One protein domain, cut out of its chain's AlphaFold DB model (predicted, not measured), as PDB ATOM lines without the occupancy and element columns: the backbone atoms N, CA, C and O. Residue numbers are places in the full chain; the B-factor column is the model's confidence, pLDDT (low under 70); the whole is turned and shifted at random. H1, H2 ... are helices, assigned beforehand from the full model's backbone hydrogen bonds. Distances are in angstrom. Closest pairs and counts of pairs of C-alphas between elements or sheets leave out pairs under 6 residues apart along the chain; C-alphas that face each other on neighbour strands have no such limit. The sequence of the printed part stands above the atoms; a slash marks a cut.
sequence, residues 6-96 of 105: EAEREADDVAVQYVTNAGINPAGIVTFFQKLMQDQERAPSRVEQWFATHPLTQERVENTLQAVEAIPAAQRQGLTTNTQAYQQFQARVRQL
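Overview. This is residues 6 to 96 of the 105 residues of the protein "M48 family metalloprotease" of Gemmatimonadetes bacterium (UniProt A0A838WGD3). H4 packs on parts of two longer helices, H1 and H2, their three centres making a triangle, while residues 83 to 96, with H6, stick out free. The 91 printed residues have six named helices, H1 to H6 in chain order, and no named strand: all helix. The whole is flat, 39 by 36 by 18 A, and only just compact, close to loose, with radius of gyration of the C-alphas 14.5 A.

Along the chain. H1, residues 6 to 21, begins at C-alpha 6 (15.005, 42.578, -15.880) and spans 22.8 A. H2, residues 27 to 42, spans 22.9 A; H3 is residues 48 to 53; H4, residues 58 to 69, spans 16.5 A; H5 is residues 73 to 77. H6, residues 84 to 94, spans 15.5 A, ending at C-alpha 94 (27.643, 11.768, -5.085).

Arrangement. H1, with residues 9 to 16 alone, touches H4 at a shallow tilt of 29 degrees, the same way; the closest C-alphas, Asp 12 and Thr 64, are 6.4 A apart. H2, with residues 27 to 34 alone, touches H4 at 19 degrees, opposite ways; the closest C-alphas, Val 30 and Val 61, are 6.0 A apart. H3, H5 and H6 touch no helix. O i to N i+4 pairs are within hydrogen-bond range throughout, but for H3, 1 of 2.

Size, cuts and confidence. The farthest C-alphas, Pro 72 and Leu 96, are 39.5 A apart. The printed part has no cut and no long link; no printed residue is under 70 in pLDDT.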
ATOM      1  N   GLU A   6      14.146  41.488 -16.330       88.06
ATOM      2  CA  GLU A   6      15.005  42.578 -15.880       88.06
ATOM      3  C   GLU A   6      15.634  42.269 -14.517       88.06
ATOM      4  O   GLU A   6      16.836  42.441 -14.362       88.06
ATOM      5  N   ALA A   7      14.868  41.680 -13.589       92.38
ATOM      6  CA  ALA A   7      15.397  41.207 -12.310       92.38
ATOM      7  C   ALA A   7      16.417  40.070 -12.485       92.38
ATOM      8  O   ALA A   7      17.431  40.048 -11.798       92.38
ATOM      9  N   GLU A   8      16.178  39.139 -13.419       93.06
ATOM     10  CA  GLU A   8      17.167  38.102 -13.747       93.06
ATOM     11  C   GLU A   8      18.452  38.705 -14.318       93.06
ATOM     12  O   GLU A   8      19.541  38.295 -13.931       93.06
ATOM     13  N   ARG A   9      18.332  39.689 -15.219       91.25
ATOM     14  CA  ARG A   9      19.490  40.351 -15.829       91.25
ATOM     15  C   ARG A   9      20.324  41.086 -14.781       91.25
ATOM     16  O   ARG A   9      21.533  40.900 -14.737       91.25
ATOM     17  N   GLU A  10      19.677  41.862 -13.913       94.56
ATOM     18  CA  GLU A  10      20.355  42.547 -12.810       94.56
ATOM     19  C   GLU A  10      21.040  41.543 -11.869       94.56
ATOM     20  O   GLU A  10      22.191  41.741 -11.483       94.56
ATOM     21  N   ALA A  11      20.371  40.431 -11.544       95.69
ATOM     22  CA  ALA A  11      20.952  39.385 -10.710       95.69
ATOM     23  C   ALA A  11      22.203  38.755 -11.346       95.69
ATOM     24  O   ALA A  11      23.194  38.542 -10.646       95.69
ATOM     25  N   ASP A  12      22.180  38.489 -12.655       96.38
ATOM     26  CA  ASP A  12      23.315  37.921 -13.388       96.38
ATOM     27  C   ASP A  12      24.510  38.893 -13.418       96.38
ATOM     28  O   ASP A  12      25.644  38.501 -13.117       96.38
ATOM     29  N   ASP A  13      24.256  40.176 -13.692       95.50
ATOM     30  CA  ASP A  13      25.281  41.228 -13.727       95.50
ATOM     31  C   ASP A  13      25.937  41.429 -12.351       95.50
ATOM     32  O   ASP A  13      27.165  41.542 -12.231       95.50
ATOM     33  N   VAL A  14      25.132  41.438 -11.285       97.56
ATOM     34  CA  VAL A  14      25.626  41.543  -9.906       97.56
ATOM     35  C   VAL A  14      26.383  40.276  -9.499       97.56
ATOM     36  O   VAL A  14      27.422  40.368  -8.838       97.56
ATOM     37  N   ALA A  15      25.935  39.093  -9.928       97.56
ATOM     38  CA  ALA A  15      26.621  37.838  -9.638       97.56
ATOM     39  C   ALA A  15      28.051  37.825 -10.200       97.56
ATOM     40  O   ALA A  15      28.974  37.432  -9.481       97.56
ATOM     41  N   VAL A  16      28.261  38.312 -11.432       98.25
ATOM     42  CA  VAL A  16      29.601  38.442 -12.037       98.25
ATOM     43  C   VAL A  16      30.518  39.310 -11.173       98.25
ATOM     44  O   VAL A  16      31.670  38.936 -10.921       98.25
ATOM     45  N   GLN A  17      30.014  40.434 -10.663       97.44
ATOM     46  CA  GLN A  17      30.784  41.328  -9.793       97.44
ATOM     47  C   GLN A  17      31.116  40.664  -8.453       97.44
ATOM     48  O   GLN A  17      32.263  40.702  -8.004       97.44
ATOM     49  N   TYR A  18      30.137  40.015  -7.823       98.25
ATOM     50  CA  TYR A  18      30.303  39.400  -6.508       98.25
ATOM     51  C   TYR A  18      31.322  38.269  -6.521       98.25
ATOM     52  O   TYR A  18      32.217  38.251  -5.676       98.25
ATOM     53  N   VAL A  19      31.238  37.352  -7.488       97.88
ATOM     54  CA  VAL A  19      32.188  36.233  -7.551       97.88
ATOM     55  C   VAL A  19      33.599  36.722  -7.872       97.88
ATOM     56  O   VAL A  19      34.553  36.261  -7.250       97.88
ATOM     57  N   THR A  20      33.728  37.721  -8.749       97.62
ATOM     58  CA  THR A  20      35.023  38.333  -9.080       97.62
ATOM     59  C   THR A  20      35.659  38.965  -7.845       97.62
ATOM     60  O   THR A  20      36.820  38.687  -7.540       97.62
ATOM     61  N   ASN A  21      34.890  39.752  -7.087       97.00
ATOM     62  CA  ASN A  21      35.351  40.394  -5.854       97.00
ATOM     63  C   ASN A  21      35.674  39.379  -4.747       97.00
ATOM     64  O   ASN A  21      36.549  39.623  -3.922       97.00
ATOM     65  N   ALA A  22      35.008  38.222  -4.749       97.31
ATOM     66  CA  ALA A  22      35.293  37.112  -3.847       97.31
ATOM     67  C   ALA A  22      36.513  36.263  -4.269       97.31
ATOM     68  O   ALA A  22      36.821  35.271  -3.610       97.31
ATOM     69  N   GLY A  23      37.207  36.610  -5.360       97.56
ATOM     70  CA  GLY A  23      38.372  35.860  -5.840       97.56
ATOM     71  C   GLY A  23      38.023  34.591  -6.631       97.56
ATOM     72  O   GLY A  23      38.875  33.712  -6.791       97.56
ATOM     73  N   ILE A  24      36.785  34.472  -7.117       98.06
ATOM     74  CA  ILE A  24      36.258  33.324  -7.863       98.06
ATOM     75  C   ILE A  24      36.102  33.708  -9.334       98.06
ATOM     76  O   ILE A  24      35.630  34.793  -9.666       98.06
ATOM     77  N   ASN A  25      36.487  32.811 -10.241       97.94
ATOM     78  CA  ASN A  25      36.433  33.092 -11.668       97.94
ATOM     79  C   ASN A  25      34.972  33.152 -12.172       97.94
ATOM     80  O   ASN A  25      34.274  32.131 -12.138       97.94
ATOM     81  N   PRO A  26      34.509  34.299 -12.704       97.94
ATOM     82  CA  PRO A  26      33.119  34.476 -13.120       97.94
ATOM     83  C   PRO A  26      32.726  33.646 -14.351       97.94
ATOM     84  O   PRO A  26      31.540  33.411 -14.570       97.94
ATOM     85  N   ALA A  27      33.684  33.097 -15.111       96.81
ATOM     86  CA  ALA A  27      33.391  32.163 -16.207       96.81
ATOM     87  C   ALA A  27      32.644  30.895 -15.736       96.81
ATOM     88  O   ALA A  27      31.983  30.215 -16.528       96.81
ATOM     89  N   GLY A  28      32.710  30.583 -14.434       96.44
ATOM     90  CA  GLY A  28      31.918  29.522 -13.818       96.44
ATOM     91  C   GLY A  28      30.404  29.742 -13.926       96.44
ATOM     92  O   GLY A  28      29.679  28.757 -14.047       96.44
ATOM     93  N   ILE A  29      29.928  30.994 -13.964       96.88
ATOM     94  CA  ILE A  29      28.499  31.325 -14.116       96.88
ATOM     95  C   ILE A  29      28.014  30.932 -15.518       96.88
ATOM     96  O   ILE A  29      27.010  30.236 -15.660       96.88
ATOM     97  N   VAL A  30      28.784  31.269 -16.558       96.19
ATOM     98  CA  VAL A  30      28.474  30.881 -17.947       96.19
ATOM     99  C   VAL A  30      28.432  29.357 -18.083       96.19
ATOM    100  O   VAL A  30      27.489  28.794 -18.637       96.19
ATOM    101  N   THR A  31      29.426  28.670 -17.510       95.31
ATOM    102  CA  THR A  31      29.479  27.199 -17.508       95.31
ATOM    103  C   THR A  31      28.291  26.590 -16.757       95.31
ATOM    104  O   THR A  31      27.781  25.535 -17.136       95.31
ATOM    105  N   PHE A  32      27.850  27.225 -15.671       94.31
ATOM    106  CA  PHE A  32      26.685  26.800 -14.910       94.31
ATOM    107  C   PHE A  32      25.398  26.903 -15.740       94.31
ATOM    108  O   PHE A  32      24.669  25.916 -15.834       94.31
ATOM    109  N   PHE A  33      25.160  28.027 -16.424       94.25
ATOM    110  CA  PHE A  33      24.000  28.164 -17.308       94.25
ATOM    111  C   PHE A  33      23.998  27.152 -18.452       94.25
ATOM    112  O   PHE A  33      22.975  26.521 -18.708       94.25
ATOM    113  N   GLN A  34      25.146  26.917 -19.088       93.25
ATOM    114  CA  GLN A  34      25.259  25.903 -20.141       93.25
ATOM    115  C   GLN A  34      24.881  24.503 -19.638       93.25
ATOM    116  O   GLN A  34      24.211  23.752 -20.345       93.25
ATOM    117  N   LYS A  35      25.261  24.150 -18.402       92.00
ATOM    118  CA  LYS A  35      24.858  22.877 -17.783       92.00
ATOM    119  C   LYS A  35      23.357  22.813 -17.529       92.00
ATOM    120  O   LYS A  35      22.756  21.788 -17.822       92.00
ATOM    121  N   LEU A  36      22.750  23.897 -17.043       91.44
ATOM    122  CA  LEU A  36      21.300  23.959 -16.847       91.44
ATOM    123  C   LEU A  36      20.529  23.787 -18.164       91.44
ATOM    124  O   LEU A  36      19.537  23.065 -18.186       91.44
ATOM    125  N   MET A  37      20.997  24.391 -19.260       90.00
ATOM    126  CA  MET A  37      20.397  24.199 -20.589       90.00
ATOM    127  C   MET A  37      20.526  22.747 -21.066       90.00
ATOM    128  O   MET A  37      19.552  22.157 -21.521       90.00
ATOM    129  N   GLN A  38      21.699  22.130 -20.893       91.56
ATOM    130  CA  GLN A  38      21.896  20.713 -21.228       91.56
ATOM    131  C   GLN A  38      21.004  19.788 -20.387       91.56
ATOM    132  O   GLN A  38      20.472  18.802 -20.899       91.56
ATOM    133  N   ASP A  39      20.830  20.090 -19.100       90.88
ATOM    134  CA  ASP A  39      19.936  19.334 -18.223       90.88
ATOM    135  C   ASP A  39      18.467  19.534 -18.610       90.88
ATOM    136  O   ASP A  39      17.695  18.579 -18.539       90.88
ATOM    137  N   GLN A  40      18.088  20.722 -19.094       89.38
ATOM    138  CA  GLN A  40      16.760  20.978 -19.653       89.38
ATOM    139  C   GLN A  40      16.456  20.067 -20.840       89.38
ATOM    140  O   GLN A  40      15.362  19.516 -20.917       89.38
ATOM    141  N   GLU A  41      17.416  19.898 -21.748       89.88
ATOM    142  CA  GLU A  41      17.263  19.051 -22.933       89.88
ATOM    143  C   GLU A  41      17.229  17.561 -22.572       89.88
ATOM    144  O   GLU A  41      16.449  16.794 -23.133       89.88
ATOM    145  N   ARG A  42      18.074  17.134 -21.624       92.12
ATOM    146  CA  ARG A  42      18.234  15.716 -21.263       92.12
ATOM    147  C   ARG A  42      17.181  15.212 -20.285       92.12
ATOM    148  O   ARG A  42      16.780  14.053 -20.362       92.12
ATOM    149  N   ALA A  43      16.802  16.033 -19.313       89.94
ATOM    150  CA  ALA A  43      15.905  15.665 -18.225       89.94
ATOM    151  C   ALA A  43      15.148  16.904 -17.703       89.94
ATOM    152  O   ALA A  43      15.428  17.363 -16.590       89.94
ATOM    153  N   PRO A  44      14.156  17.416 -18.463       86.56
ATOM    154  CA  PRO A  44      13.457  18.666 -18.153       86.56
ATOM    155  C   PRO A  44      12.931  18.744 -16.713       86.56
ATOM    156  O   PRO A  44      13.058  19.773 -16.054       86.56
ATOM    157  N   SER A  45      12.416  17.628 -16.185       87.56
ATOM    158  CA  SER A  45      11.857  17.533 -14.831       87.56
ATOM    159  C   SER A  45      12.855  17.838 -13.708       87.56
ATOM    160  O   SER A  45      12.441  18.180 -12.604       87.56
ATOM    161  N   ARG A  46      14.170  17.746 -13.957       84.19
ATOM    162  CA  ARG A  46      15.205  18.063 -12.953       84.19
ATOM    163  C   ARG A  46      15.371  19.562 -12.716       84.19
ATOM    164  O   ARG A  46      15.790  19.952 -11.631       84.19
ATOM    165  N   VAL A  47      15.068  20.377 -13.722       85.88
ATOM    166  CA  VAL A  47      15.275  21.837 -13.716       85.88
ATOM    167  C   VAL A  47      13.967  22.617 -13.858       85.88
ATOM    168  O   VAL A  47      13.957  23.839 -13.755       85.88
ATOM    169  N   GLU A  48      12.844  21.921 -14.033       85.81
ATOM    170  CA  GLU A  48      11.515  22.505 -14.235       85.81
ATOM    171  C   GLU A  48      11.130  23.510 -13.141       85.81
ATOM    172  O   GLU A  48      10.746  24.638 -13.447       85.81
ATOM    173  N   GLN A  49      11.293  23.145 -11.866       84.56
ATOM    174  CA  GLN A  49      10.962  24.036 -10.744       84.56
ATOM    175  C   GLN A  49      11.842  25.293 -10.712       84.56
ATOM    176  O   GLN A  49      11.361  26.377 -10.372       84.56
ATOM    177  N   TRP A  50      13.113  25.162 -11.106       83.06
ATOM    178  CA  TRP A  50      14.023  26.297 -11.231       83.06
ATOM    179  C   TRP A  50      13.506  27.251 -12.307       83.06
ATOM    180  O   TRP A  50      13.269  28.426 -12.037       83.06
ATOM    181  N   PHE A  51      13.254  26.748 -13.517       88.19
ATOM    182  CA  PHE A  51      12.839  27.589 -14.643       88.19
ATOM    183  C   PHE A  51      11.414  28.129 -14.538       88.19
ATOM    184  O   PHE A  51      11.107  29.150 -15.155       88.19
ATOM    185  N   ALA A  52      10.556  27.509 -13.723       87.25
ATOM    186  CA  ALA A  52       9.235  28.043 -13.410       87.25
ATOM    187  C   ALA A  52       9.310  29.418 -12.717       87.25
ATOM    188  O   ALA A  52       8.424  30.258 -12.900       87.25
ATOM    189  N   THR A  53      10.365  29.660 -11.933       86.81
ATOM    190  CA  THR A  53      10.562  30.906 -11.175       86.81
ATOM    191  C   THR A  53      11.637  31.804 -11.788       86.81
ATOM    192  O   THR A  53      11.411  33.010 -11.892       86.81
ATOM    193  N   HIS A  54      12.722  31.210 -12.287       88.06
ATOM    194  CA  HIS A  54      13.870  31.868 -12.913       88.06
ATOM    195  C   HIS A  54      14.101  31.317 -14.331       88.06
ATOM    196  O   HIS A  54      14.924  30.418 -14.518       88.06
ATOM    197  N   PRO A  55      13.378  31.803 -15.356       86.81
ATOM    198  CA  PRO A  55      13.554  31.321 -16.721       86.81
ATOM    199  C   PRO A  55      14.972  31.609 -17.227       86.81
ATOM    200  O   PRO A  55      15.409  32.764 -17.256       86.81
ATOM    201  N   LEU A  56      15.686  30.572 -17.663       83.81
ATOM    202  CA  LEU A  56      16.966  30.735 -18.343       83.81
ATOM    203  C   LEU A  56      16.727  30.917 -19.843       83.81
ATOM    204  O   LEU A  56      15.945  30.191 -20.454       83.81
ATOM    205  N   THR A  57      17.388  31.906 -20.432       84.50
ATOM    206  CA  THR A  57      17.319  32.196 -21.865       84.50
ATOM    207  C   THR A  57      18.727  32.279 -22.432       84.50
ATOM    208  O   THR A  57      19.671  32.614 -21.720       84.50
ATOM    209  N   GLN A  58      18.857  32.020 -23.732       88.81
ATOM    210  CA  GLN A  58      20.118  32.190 -24.454       88.81
ATOM    211  C   GLN A  58      20.685  33.614 -24.281       88.81
ATOM    212  O   GLN A  58      21.874  33.785 -24.033       88.81
ATOM    213  N   GLU A  59      19.808  34.619 -24.289       91.06
ATOM    214  CA  GLU A  59      20.141  36.023 -24.027       91.06
ATOM    215  C   GLU A  59      20.875  36.228 -22.689       91.06
ATOM    216  O   GLU A  59      21.851  36.969 -22.625       91.06
ATOM    217  N   ARG A  60      20.451  35.555 -21.610       93.38
ATOM    218  CA  ARG A  60      21.125  35.662 -20.304       93.38
ATOM    219  C   ARG A  60      22.544  35.112 -20.350       93.38
ATOM    220  O   ARG A  60      23.453  35.710 -19.778       93.38
ATOM    221  N   VAL A  61      22.738  33.992 -21.047       94.50
ATOM    222  CA  VAL A  61      24.062  33.381 -21.226       94.50
ATOM    223  C   VAL A  61      24.985  34.327 -21.985       94.50
ATOM    224  O   VAL A  61      26.124  34.525 -21.570       94.50
ATOM    225  N   GLU A  62      24.483  34.939 -23.055       95.75
ATOM    226  CA  GLU A  62      25.228  35.890 -23.884       95.75
ATOM    227  C   GLU A  62      25.585  37.164 -23.115       95.75
ATOM    228  O   GLU A  62      26.749  37.558 -23.108       95.75
ATOM    229  N   ASN A  63      24.629  37.758 -22.397       95.62
ATOM    230  CA  ASN A  63      24.875  38.945 -21.575       95.62
ATOM    231  C   ASN A  63      25.897  38.655 -20.467       95.62
ATOM    232  O   ASN A  63      26.840  39.417 -20.266       95.62
ATOM    233  N   THR A  64      25.765  37.506 -19.794       96.81
ATOM    234  CA  THR A  64      26.720  37.087 -18.761       96.81
ATOM    235  C   THR A  64      28.109  36.879 -19.360       96.81
ATOM    236  O   THR A  64      29.098  37.313 -18.777       96.81
ATOM    237  N   LEU A  65      28.207  36.241 -20.532       97.38
ATOM    238  CA  LEU A  65      29.481  36.056 -21.225       97.38
ATOM    239  C   LEU A  65      30.135  37.405 -21.547       97.38
ATOM    240  O   LEU A  65      31.312  37.580 -21.248       97.38
ATOM    241  N   GLN A  66      29.371  38.369 -22.064       97.75
ATOM    242  CA  GLN A  66      29.863  39.723 -22.334       97.75
ATOM    243  C   GLN A  66      30.371  40.412 -21.058       97.75
ATOM    244  O   GLN A  66      31.467  40.975 -21.060       97.75
ATOM    245  N   ALA A  67      29.629  40.321 -19.950       97.12
ATOM    246  CA  ALA A  67      30.047  40.869 -18.659       97.12
ATOM    247  C   ALA A  67      31.351  40.226 -18.149       97.12
ATOM    248  O   ALA A  67      32.234  40.918 -17.639       97.12
ATOM    249  N   VAL A  68      31.517  38.910 -18.329       97.50
ATOM    250  CA  VAL A  68      32.767  38.207 -17.997       97.50
ATOM    251  C   VAL A  68      33.921  38.637 -18.904       97.50
ATOM    252  O   VAL A  68      35.043  38.812 -18.426       97.50
ATOM    253  N   GLU A  69      33.685  38.796 -20.203       96.88
ATOM    254  CA  GLU A  69      34.710  39.182 -21.178       96.88
ATOM    255  C   GLU A  69      35.187  40.626 -21.010       96.88
ATOM    256  O   GLU A  69      36.353  40.910 -21.293       96.88
ATOM    257  N   ALA A  70      34.344  41.506 -20.463       96.88
ATOM    258  CA  ALA A  70      34.723  42.863 -20.081       96.88
ATOM    259  C   ALA A  70      35.783  42.904 -18.960       96.88
ATOM    260  O   ALA A  70      36.477  43.911 -18.800       96.88
ATOM    261  N   ILE A  71      35.952  41.817 -18.196       96.25
ATOM    262  CA  ILE A  71      36.983  41.717 -17.157       96.25
ATOM    263  C   ILE A  71      38.331  41.360 -17.807       96.25
ATOM    264  O   ILE A  71      38.423  40.342 -18.515       96.25
ATOM    265  N   PRO A  72      39.413  42.118 -17.523       96.62
ATOM    266  CA  PRO A  72      40.735  41.857 -18.078       96.62
ATOM    267  C   PRO A  72      41.167  40.397 -17.917       96.62
ATOM    268  O   PRO A  72      41.081  39.816 -16.832       96.62
ATOM    269  N   ALA A  73      41.684  39.796 -18.991       95.12
ATOM    270  CA  ALA A  73      42.081  38.387 -18.986       95.12
ATOM    271  C   ALA A  73      43.118  38.071 -17.892       95.12
ATOM    272  O   ALA A  73      42.995  37.053 -17.215       95.12
ATOM    273  N   ALA A  74      44.079  38.974 -17.669       95.50
ATOM    274  CA  ALA A  74      45.082  38.843 -16.612       95.50
ATOM    275  C   ALA A  74      44.451  38.764 -15.212       95.50
ATOM    276  O   ALA A  74      44.888  37.972 -14.382       95.50
ATOM    277  N   GLN A  75      43.382  39.531 -14.965       94.94
ATOM    278  CA  GLN A  75      42.637  39.455 -13.711       94.94
ATOM    279  C   GLN A  75      41.929  38.103 -13.597       94.94
ATOM    280  O   GLN A  75      42.092  37.419 -12.593       94.94
ATOM    281  N   ARG A  76      41.202  37.673 -14.639       94.56
ATOM    282  CA  ARG A  76      40.454  36.402 -14.627       94.56
ATOM    283  C   ARG A  76      41.341  35.173 -14.425       94.56
ATOM    284  O   ARG A  76      40.923  34.233 -13.753       94.56
ATOM    285  N   GLN A  77      42.544  35.166 -14.995       93.31
ATOM    286  CA  GLN A  77      43.496  34.054 -14.878       93.31
ATOM    287  C   GLN A  77      43.995  33.835 -13.443       93.31
ATOM    288  O   GLN A  77      44.319  32.705 -13.088       93.31
ATOM    289  N   GLY A  78      44.029  34.886 -12.619       93.81
ATOM    290  CA  GLY A  78      44.414  34.794 -11.210       93.81
ATOM    291  C   GLY A  78      43.293  34.332 -10.271       93.81
ATOM    292  O   GLY A  78      43.546  34.141  -9.085       93.81
ATOM    293  N   LEU A  79      42.061  34.173 -10.768       97.12
ATOM    294  CA  LEU A  79      40.901  33.837  -9.941       97.12
ATOM    295  C   LEU A  79      40.722  32.328  -9.776       97.12
ATOM    296  O   LEU A  79      40.974  31.529 -10.680       97.12
ATOM    297  N   THR A  80      40.191  31.944  -8.619       97.75
ATOM    298  CA  THR A  80      39.952  30.549  -8.254       97.75
ATOM    299  C   THR A  80      38.850  29.948  -9.123       97.75
ATOM    300  O   THR A  80      37.725  30.443  -9.151       97.75
ATOM    301  N   THR A  81      39.146  28.846  -9.811       96.31
ATOM    302  CA  THR A  81      38.166  28.088 -10.613       96.31
ATOM    303  C   THR A  81      37.694  26.817  -9.912       96.31
ATOM    304  O   THR A  81      36.595  26.329 -10.171       96.31
ATOM    305  N   ASN A  82      38.528  26.253  -9.038       95.38
ATOM    306  CA  ASN A  82      38.259  25.012  -8.329       95.38
ATOM    307  C   ASN A  82      39.122  24.923  -7.064       95.38
ATOM    308  O   ASN A  82      40.213  25.487  -7.011       95.38
ATOM    309  N   THR A  83      38.659  24.174  -6.068       96.06
ATOM    310  CA  THR A  83      39.400  23.918  -4.827       96.06
ATOM    311  C   THR A  83      39.302  22.446  -4.449       96.06
ATOM    312  O   THR A  83      38.332  21.763  -4.783       96.06
ATOM    313  N   GLN A  84      40.286  21.946  -3.699       97.62
ATOM    314  CA  GLN A  84      40.246  20.576  -3.183       97.62
ATOM    315  C   GLN A  84      39.020  20.347  -2.282       97.62
ATOM    316  O   GLN A  84      38.369  19.308  -2.376       97.62
ATOM    317  N   ALA A  85      38.663  21.337  -1.459       96.69
ATOM    318  CA  ALA A  85      37.478  21.279  -0.606       96.69
ATOM    319  C   ALA A  85      36.188  21.119  -1.429       96.69
ATOM    320  O   ALA A  85      35.346  20.283  -1.099       96.69
ATOM    321  N   TYR A  86      36.048  21.850  -2.541       95.50
ATOM    322  CA  TYR A  86      34.893  21.704  -3.427       95.50
ATOM    323  C   TYR A  86      34.851  20.325  -4.098       95.50
ATOM    324  O   TYR A  86      33.796  19.696  -4.155       95.50
ATOM    325  N   GLN A  87      35.997  19.800  -4.537       97.56
ATOM    326  CA  GLN A  87      36.083  18.449  -5.103       97.56
ATOM    327  C   GLN A  87      35.666  17.373  -4.087       97.56
ATOM    328  O   GLN A  87      34.901  16.466  -4.422       97.56
ATOM    329  N   GLN A  88      36.123  17.487  -2.838       97.88
ATOM    330  CA  GLN A  88      35.739  16.585  -1.747       97.88
ATOM    331  C   GLN A  88      34.244  16.688  -1.432       97.88
ATOM    332  O   GLN A  88      33.575  15.665  -1.278       97.88
ATOM    333  N   PHE A  89      33.698  17.906  -1.406       97.12
ATOM    334  CA  PHE A  89      32.264  18.136  -1.247       97.12
ATOM    335  C   PHE A  89      31.458  17.447  -2.356       97.12
ATOM    336  O   PHE A  89      30.533  16.689  -2.066       97.12
ATOM    337  N   GLN A  90      31.844  17.623  -3.623       95.50
ATOM    338  CA  GLN A  90      31.190  16.952  -4.748       95.50
ATOM    339  C   GLN A  90      31.259  15.424  -4.633       95.50
ATOM    340  O   GLN A  90      30.259  14.745  -4.871       95.50
ATOM    341  N   ALA A  91      32.421  14.875  -4.264       96.94
ATOM    342  CA  ALA A  91      32.585  13.439  -4.052       96.94
ATOM    343  C   ALA A  91      31.648  12.928  -2.949       96.94
ATOM    344  O   ALA A  91      30.990  11.903  -3.129       96.94
ATOM    345  N   ARG A  92      31.518  13.678  -1.848       96.31
ATOM    346  CA  ARG A  92      30.611  13.340  -0.749       96.31
ATOM    347  C   ARG A  92      29.148  13.367  -1.181       96.31
ATOM    348  O   ARG A  92      28.433  12.415  -0.882       96.31
ATOM    349  N   VAL A  93      28.710  14.406  -1.896       95.06
ATOM    350  CA  VAL A  93      27.326  14.526  -2.391       95.06
ATOM    351  C   VAL A  93      26.959  13.354  -3.304       95.06
ATOM    352  O   VAL A  93      25.880  12.791  -3.164       95.06
ATOM    353  N   ARG A  94      27.870  12.920  -4.186       94.12
ATOM    354  CA  ARG A  94      27.643  11.768  -5.085       94.12
ATOM    355  C   ARG A  94      27.502  10.428  -4.359       94.12
ATOM    356  O   ARG A  94      26.968   9.492  -4.940       94.12
ATOM    357  N   GLN A  95      28.002  10.324  -3.129       95.12
ATOM    358  CA  GLN A  95      27.899   9.122  -2.296       95.12
ATOM    359  C   GLN A  95      26.662   9.125  -1.390       95.12
ATOM    360  O   GLN A  95      26.439   8.149  -0.672       95.12
ATOM    361  N   LEU A  96      25.888  10.217  -1.353       93.44
ATOM    362  CA  LEU A  96      24.667  10.251  -0.558       93.44
ATOM    363  C   LEU A  96      23.633   9.270  -1.138       93.44
ATOM    364  O   LEU A  96      23.537   9.133  -2.360       93.44
TER     365      LEU A  96